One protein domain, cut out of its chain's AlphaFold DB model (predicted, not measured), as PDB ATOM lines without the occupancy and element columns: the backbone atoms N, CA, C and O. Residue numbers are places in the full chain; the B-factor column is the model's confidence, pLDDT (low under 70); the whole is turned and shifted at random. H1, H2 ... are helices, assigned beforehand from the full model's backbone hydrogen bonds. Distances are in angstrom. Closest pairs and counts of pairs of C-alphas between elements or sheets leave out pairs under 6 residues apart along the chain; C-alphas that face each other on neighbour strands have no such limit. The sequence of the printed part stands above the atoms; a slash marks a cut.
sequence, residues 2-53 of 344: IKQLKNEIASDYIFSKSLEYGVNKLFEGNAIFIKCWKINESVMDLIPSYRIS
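Overview. This is residues 2 to 53 of the 344 residues of an uncharacterized protein of Neocallimastix californiae (UniProt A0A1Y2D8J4). Four small helices are strung out along the length of an elongated model: H1, with H2 near it, makes one end, H4 lies at the other end, and H3, the longest helix, comes between them. The stretch of residues 29 to 40 runs from H3 through the middle of the model on its way to H4, and after H4 residues 45 to 53 fold back from that end. The printed part has 52 residues, with named helices H1, H2, H3 and H4 in that order along the chain and no named strand; the class is all helix, and 26 of the 52 residues are in the named helices. The whole is only just compact, close to loose, with a radius of gyration of the C-alphas of 11.7 A, and it spans 33 by 19 by 18 A.

Arrangement. Begin at H3, residues 19 to 28, which touches no helix. Going back along the chain, you reach H2, residues 12 to 15, which is apart from H3. Before it comes H1, residues 2 to 9, which is close to H2 but not clearly touching it, with 2 pairs of C-alphas within 8 A. Look there at the closest C-alphas of the two, those of Lys 6 and Phe 15, 6.4 A apart; the centres of H1 and H2 are 10.0 A apart. H1 is also apart from H3. Going on from H3 instead, you come to H4, residues 41 to 44, which is apart from H3, H2 and H1. In the backbones of H1 and H3 every pair of O i and N i+4 is within hydrogen-bond range. H2 and H4, with 4 residues each, are too short for such a pair, but in each the one pair of O i and N i+3 is within range.

Along the chain. Find C-alpha 19 at (265.222, 143.308, 254.345); from there H3 runs 14.3 A to C-alpha 28 at (263.853, 155.946, 247.760). For H1, start at C-alpha 2, at (249.896, 136.320, 252.171), and go 10.4 A to C-alpha 9. H2 covers 5.2 A from C-alpha 12 to C-alpha 15. H4 covers 4.9 A from C-alpha 41 to C-alpha 44, which you find at (261.417, 157.876, 260.276).

Size, cuts and confidence. The two C-alphas farthest apart are those of Asn 7 and Ser 42, at 34.0 A, while the first and last printed C-alphas, Ile 2 and Ser 53, are 17.1 A apart. The links from H1 to H2 and from H2 to H3 are tight, with 2 and 3 residues. The link from H3 to H4 is long, with 12 residues, 29 to 40, whose C-alphas lie 2 to 15 A from the mean of all C-alphas. The printed part has no cut. Its mean pLDDT is 84.8, and no printed residue is under 70; H4 has a mean of 76.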
ATOM      1  N   ILE A   2     248.492 136.065 252.604       84.19
ATOM      2  CA  ILE A   2     249.896 136.320 252.171       84.19
ATOM      3  C   ILE A   2     250.163 135.897 250.715       84.19
ATOM      4  O   ILE A   2     250.692 136.676 249.935       84.19
ATOM      5  N   LYS A   3     249.733 134.690 250.328       85.94
ATOM      6  CA  LYS A   3     249.855 134.206 248.943       85.94
ATOM      7  C   LYS A   3     249.052 135.044 247.937       85.94
ATOM      8  O   LYS A   3     249.468 135.189 246.800       85.94
ATOM      9  N   GLN A   4     247.928 135.611 248.371       86.88
ATOM     10  CA  GLN A   4     247.094 136.490 247.554       86.88
ATOM     11  C   GLN A   4     247.773 137.848 247.351       86.88
ATOM     12  O   GLN A   4     247.941 138.260 246.216       86.88
ATOM     13  N   LEU A   5     248.280 138.473 248.422       85.06
ATOM     14  CA  LEU A   5     249.073 139.708 248.346       85.06
ATOM     15  C   LEU A   5     250.280 139.537 247.417       85.06
ATOM     16  O   LEU A   5     250.558 140.406 246.598       85.06
ATOM     17  N   LYS A   6     250.968 138.392 247.518       88.00
ATOM     18  CA  LYS A   6     252.069 138.040 246.622       88.00
ATOM     19  C   LYS A   6     251.618 137.988 245.162       88.00
ATOM     20  O   LYS A   6     252.330 138.500 244.323       88.00
ATOM     21  N   ASN A   7     250.476 137.367 244.865       87.38
ATOM     22  CA  ASN A   7     250.017 137.166 243.490       87.38
ATOM     23  C   ASN A   7     249.356 138.411 242.868       87.38
ATOM     24  O   ASN A   7     249.397 138.562 241.654       87.38
ATOM     25  N   GLU A   8     248.717 139.262 243.675       88.94
ATOM     26  CA  GLU A   8     247.937 140.414 243.194       88.94
ATOM     27  C   GLU A   8     248.733 141.726 243.200       88.94
ATOM     28  O   GLU A   8     248.499 142.581 242.352       88.94
ATOM     29  N   ILE A   9     249.653 141.909 244.156       84.62
ATOM     30  CA  ILE A   9     250.270 143.221 244.439       84.62
ATOM     31  C   ILE A   9     251.777 143.231 244.139       84.62
ATOM     32  O   ILE A   9     252.371 144.295 243.978       84.62
ATOM     33  N   ALA A  10     252.423 142.066 244.051       82.88
ATOM     34  CA  ALA A  10     253.864 141.963 243.838       82.88
ATOM     35  C   ALA A  10     254.220 140.859 242.832       82.88
ATOM     36  O   ALA A  10     253.376 140.099 242.376       82.88
ATOM     37  N   SER A  11     255.499 140.771 242.471       85.25
ATOM     38  CA  SER A  11     256.050 139.597 241.790       85.25
ATOM     39  C   SER A  11     256.752 138.689 242.794       85.25
ATOM     40  O   SER A  11     257.212 139.156 243.841       85.25
ATOM     41  N   ASP A  12     256.915 137.406 242.451       86.19
ATOM     42  CA  ASP A  12     257.712 136.464 243.252       86.19
ATOM     43  C   ASP A  12     259.108 137.020 243.550       86.19
ATOM     44  O   ASP A  12     259.585 136.927 244.679       86.19
ATOM     45  N   TYR A  13     259.714 137.678 242.557       87.62
ATOM     46  CA  TYR A  13     261.020 138.317 242.678       87.62
ATOM     47  C   TYR A  13     261.053 139.403 243.754       87.62
ATOM     48  O   TYR A  13     261.999 139.435 244.537       87.62
ATOM     49  N   ILE A  14     260.055 140.295 243.791       88.00
ATOM     50  CA  ILE A  14     259.981 141.382 244.780       88.00
ATOM     51  C   ILE A  14     259.676 140.806 246.166       88.00
ATOM     52  O   ILE A  14     260.312 141.188 247.147       88.00
ATOM     53  N   PHE A  15     258.733 139.866 246.246       86.75
ATOM     54  CA  PHE A  15     258.271 139.304 247.515       86.75
ATOM     55  C   PHE A  15     259.341 138.451 248.216       86.75
ATOM     56  O   PHE A  15     259.335 138.342 249.442       86.75
ATOM     57  N   SER A  16     260.290 137.894 247.454       86.62
ATOM     58  CA  SER A  16     261.421 137.125 247.979       86.62
ATOM     59  C   SER A  16     262.656 137.966 248.326       86.62
ATOM     60  O   SER A  16     263.696 137.392 248.658       86.62
ATOM     61  N   LYS A  17     262.614 139.299 248.188       89.44
ATOM     62  CA  LYS A  17     263.780 140.146 248.478       89.44
ATOM     63  C   LYS A  17     264.083 140.257 249.969       89.44
ATOM     64  O   LYS A  17     263.227 140.077 250.829       89.44
ATOM     65  N   SER A  18     265.352 140.549 250.252       88.31
ATOM     66  CA  SER A  18     265.873 140.736 251.601       88.31
ATOM     67  C   SER A  18     265.336 142.014 252.250       88.31
ATOM     68  O   SER A  18     264.828 142.919 251.587       88.31
ATOM     69  N   LEU A  19     265.516 142.104 253.570       86.00
ATOM     70  CA  LEU A  19     265.222 143.308 254.345       86.00
ATOM     71  C   LEU A  19     265.941 144.546 253.784       86.00
ATOM     72  O   LEU A  19     265.339 145.608 253.710       86.00
ATOM     73  N   GLU A  20     267.191 144.391 253.343       89.12
ATOM     74  CA  GLU A  20     268.003 145.463 252.753       89.12
ATOM     75  C   GLU A  20     267.322 146.108 251.540       89.12
ATOM     76  O   GLU A  20     267.227 147.329 251.455       89.12
ATOM     77  N   TYR A  21     266.754 145.298 250.641       90.25
ATOM     78  CA  TYR A  21     265.988 145.817 249.508       90.25
ATOM     79  C   TYR A  21     264.780 146.642 249.971       90.25
ATOM     80  O   TYR A  21     264.519 147.713 249.428       90.25
ATOM     81  N   GLY A  22     264.057 146.165 250.991       88.69
ATOM     82  CA  GLY A  22     262.922 146.888 251.569       88.69
ATOM     83  C   GLY A  22     263.327 148.222 252.199       88.69
ATOM     84  O   GLY A  22     262.645 149.222 251.993       88.69
ATOM     85  N   VAL A  23     264.458 148.257 252.907       87.06
ATOM     86  CA  VAL A  23     265.014 149.485 253.496       87.06
ATOM     87  C   VAL A  23     265.424 150.476 252.405       87.06
ATOM     88  O   VAL A  23     265.071 151.648 252.493       87.06
ATOM     89  N   ASN A  24     266.069 150.022 251.328       89.50
ATOM     90  CA  ASN A  24     266.422 150.903 250.209       89.50
ATOM     91  C   ASN A  24     265.173 151.514 249.556       89.50
ATOM     92  O   ASN A  24     265.128 152.718 249.316       89.50
ATOM     93  N   LYS A  25     264.108 150.723 249.357       90.12
ATOM     94  CA  LYS A  25     262.831 151.239 248.830       90.12
ATOM     95  C   LYS A  25     262.122 152.215 249.764       90.12
ATOM     96  O   LYS A  25     261.416 153.099 249.275       90.12
ATOM     97  N   LEU A  26     262.338 152.088 251.072       88.62
ATOM     98  CA  LEU A  26     261.843 153.048 252.054       88.62
ATOM     99  C   LEU A  26     262.519 154.407 251.856       88.62
ATOM    100  O   LEU A  26     261.822 155.403 251.711       88.62
ATOM    101  N   PHE A  27     263.851 154.444 251.755       87.62
ATOM    102  CA  PHE A  27     264.590 155.692 251.523       87.62
ATOM    103  C   PHE A  27     264.344 156.300 250.139       87.62
ATOM    104  O   PHE A  27     264.305 157.518 250.002       87.62
ATOM    105  N   GLU A  28     264.144 155.471 249.115       90.44
ATOM    106  CA  GLU A  28     263.853 155.946 247.760       90.44
ATOM    107  C   GLU A  28     262.449 156.563 247.609       90.44
ATOM    108  O   GLU A  28     262.204 157.254 246.626       90.44
ATOM    109  N   GLY A  29     261.501 156.290 248.518       87.12
ATOM    110  CA  GLY A  29     260.118 156.768 248.362       87.12
ATOM    111  C   GLY A  29     259.302 156.044 247.284       87.12
ATOM    112  O   GLY A  29     258.199 156.470 246.959       87.12
ATOM    113  N   ASN A  30     259.821 154.940 246.738       86.56
ATOM    114  CA  ASN A  30     259.292 154.285 245.535       86.56
ATOM    115  C   ASN A  30     258.374 153.080 245.813       86.56
ATOM    116  O   ASN A  30     258.131 152.272 244.915       86.56
ATOM    117  N   ALA A  31     257.887 152.902 247.043       87.62
ATOM    118  CA  ALA A  31     256.996 151.800 247.390       87.62
ATOM    119  C   ALA A  31     255.730 152.307 248.079       87.62
ATOM    120  O   ALA A  31     255.752 153.233 248.875       87.62
ATOM    121  N   ILE A  32     254.601 151.662 247.791       87.81
ATOM    122  CA  ILE A  32     253.318 152.017 248.414       87.81
ATOM    123  C   ILE A  32     253.224 151.403 249.818       87.81
ATOM    124  O   ILE A  32     252.779 152.044 250.764       87.81
ATOM    125  N   PHE A  33     253.685 150.156 249.962       87.88
ATOM    126  CA  PHE A  33     253.710 149.431 251.228       87.88
ATOM    127  C   PHE A  33     255.058 148.744 251.419       87.88
ATOM    128  O   PHE A  33     255.552 148.069 250.515       87.88
ATOM    129  N   ILE A  34     255.628 148.870 252.618       88.00
ATOM    130  CA  ILE A  34     256.881 148.216 252.998       88.00
ATOM    131  C   ILE A  34     256.684 147.524 254.339       88.00
ATOM    132  O   ILE A  34     256.294 148.142 255.327       88.00
ATOM    133  N   LYS A  35     256.998 146.229 254.382       85.81
ATOM    134  CA  LYS A  35     257.090 145.478 255.633       85.81
ATOM    135  C   LYS A  35     258.544 145.469 256.092       85.81
ATOM    136  O   LYS A  35     259.377 144.807 255.481       85.81
ATOM    137  N   CYS A  36     258.829 146.154 257.189       82.69
ATOM    138  CA  CYS A  36     260.144 146.167 257.824       82.69
ATOM    139  C   CYS A  36     260.013 145.961 259.339       82.69
ATOM    140  O   CYS A  36     258.910 145.953 259.891       82.69
ATOM    141  N   TRP A  37     261.142 145.730 260.009       77.25
ATOM    142  CA  TRP A  37     261.196 145.839 261.467       77.25
ATOM    143  C   TRP A  37     260.977 147.291 261.882       77.25
ATOM    144  O   TRP A  37     261.210 148.193 261.083       77.25
ATOM    145  N   LYS A  38     260.524 147.524 263.120       74.19
ATOM    146  CA  LYS A  38     260.345 148.889 263.622       74.19
ATOM    147  C   LYS A  38     261.684 149.627 263.530       74.19
ATOM    148  O   LYS A  38     262.659 149.226 264.163       74.19
ATOM    149  N   ILE A  39     261.708 150.679 262.725       74.12
ATOM    150  CA  ILE A  39     262.833 151.599 262.590       74.12
ATOM    151  C   ILE A  39     262.676 152.692 263.658       74.12
ATOM    152  O   ILE A  39     261.556 153.012 264.058       74.12
ATOM    153  N   ASN A  40     263.794 153.221 264.163       71.56
ATOM    154  CA  ASN A  40     263.800 154.295 265.157       71.56
ATOM    155  C   ASN A  40     263.041 155.534 264.630       71.56
ATOM    156  O   ASN A  40     263.181 155.875 263.455       71.56
ATOM    157  N   GLU A  41     262.272 156.209 265.491       71.38
ATOM    158  CA  GLU A  41     261.516 157.422 265.146       71.38
ATOM    159  C   GLU A  41     262.415 158.485 264.500       71.38
ATOM    160  O   GLU A  41     262.059 159.017 263.455       71.38
ATOM    161  N   SER A  42     263.637 158.685 265.005       74.62
ATOM    162  CA  SER A  42     264.575 159.662 264.427       74.62
ATOM    163  C   SER A  42     264.966 159.361 262.977       74.62
ATOM    164  O   SER A  42     265.335 160.262 262.235       74.62
ATOM    165  N   VAL A  43     264.912 158.091 262.563       77.19
ATOM    166  CA  VAL A  43     265.157 157.697 261.169       77.19
ATOM    167  C   VAL A  43     263.878 157.839 260.344       77.19
ATOM    168  O   VAL A  43     263.958 158.185 259.171       77.19
ATOM    169  N   MET A  44     262.702 157.627 260.941       79.00
ATOM    170  CA  MET A  44     261.417 157.876 260.276       79.00
ATOM    171  C   MET A  44     261.191 159.363 259.984       79.00
ATOM    172  O   MET A  44     260.644 159.685 258.933       79.00
ATOM    173  N   ASP A  45     261.672 160.261 260.845       82.31
ATOM    174  CA  ASP A  45     261.612 161.712 260.617       82.31
ATOM    175  C   ASP A  45     262.391 162.147 259.360       82.31
ATOM    176  O   ASP A  45     262.055 163.147 258.726       82.31
ATOM    177  N   LEU A  46     263.397 161.364 258.952       83.19
ATOM    178  CA  LEU A  46     264.154 161.582 257.715       83.19
ATOM    179  C   LEU A  46     263.407 161.095 256.463       83.19
ATOM    180  O   LEU A  46     263.854 161.357 255.347       83.19
ATOM    181  N   ILE A  47     262.283 160.388 256.628       84.88
ATOM    182  CA  ILE A  47     261.502 159.785 255.543       84.88
ATOM    183  C   ILE A  47     260.014 160.170 255.696       84.88
ATOM    184  O   ILE A  47     259.156 159.313 255.929       84.88
ATOM    185  N   PRO A  48     259.668 161.463 255.540       77.56
ATOM    186  CA  PRO A  48     258.339 161.986 255.873       77.56
ATOM    187  C   PRO A  48     257.208 161.445 254.982       77.56
ATOM    188  O   PRO A  48     256.033 161.637 255.287       77.56
ATOM    189  N   SER A  49     257.539 160.776 253.873       85.25
ATOM    190  CA  SER A  49     256.572 160.183 252.944       85.25
ATOM    191  C   SER A  49     255.886 158.927 253.485       85.25
ATOM    192  O   SER A  49     254.861 158.522 252.933       85.25
ATOM    193  N   TYR A  50     256.398 158.319 254.560       86.69
ATOM    194  CA  TYR A  50     255.837 157.091 255.116       86.69
ATOM    195  C   TYR A  50     255.298 157.271 256.528       86.69
ATOM    196  O   TYR A  50     255.844 157.983 257.365       86.69
ATOM    197  N   ARG A  51     254.232 156.522 256.812       85.88
ATOM    198  CA  ARG A  51     253.668 156.361 258.152       85.88
ATOM    199  C   ARG A  51     253.716 154.896 258.561       85.88
ATOM    200  O   ARG A  51     253.490 154.013 257.736       85.88
ATOM    201  N   ILE A  52     253.961 154.645 259.843       83.69
ATOM    202  CA  ILE A  52     253.886 153.296 260.411       83.69
ATOM    203  C   ILE A  52     252.413 152.951 260.654       83.69
ATOM    204  O   ILE A  52     251.672 153.738 261.241       83.69
ATOM    205  N   SER A  53     251.988 151.763 260.228       85.50
ATOM    206  CA  SER A  53     250.657 151.221 260.514       85.50
ATOM    207  C   SER A  53     250.737 149.744 260.901       85.50
ATOM    208  O   SER A  53     251.689 149.062 260.505       85.50
TER     209      SER A  53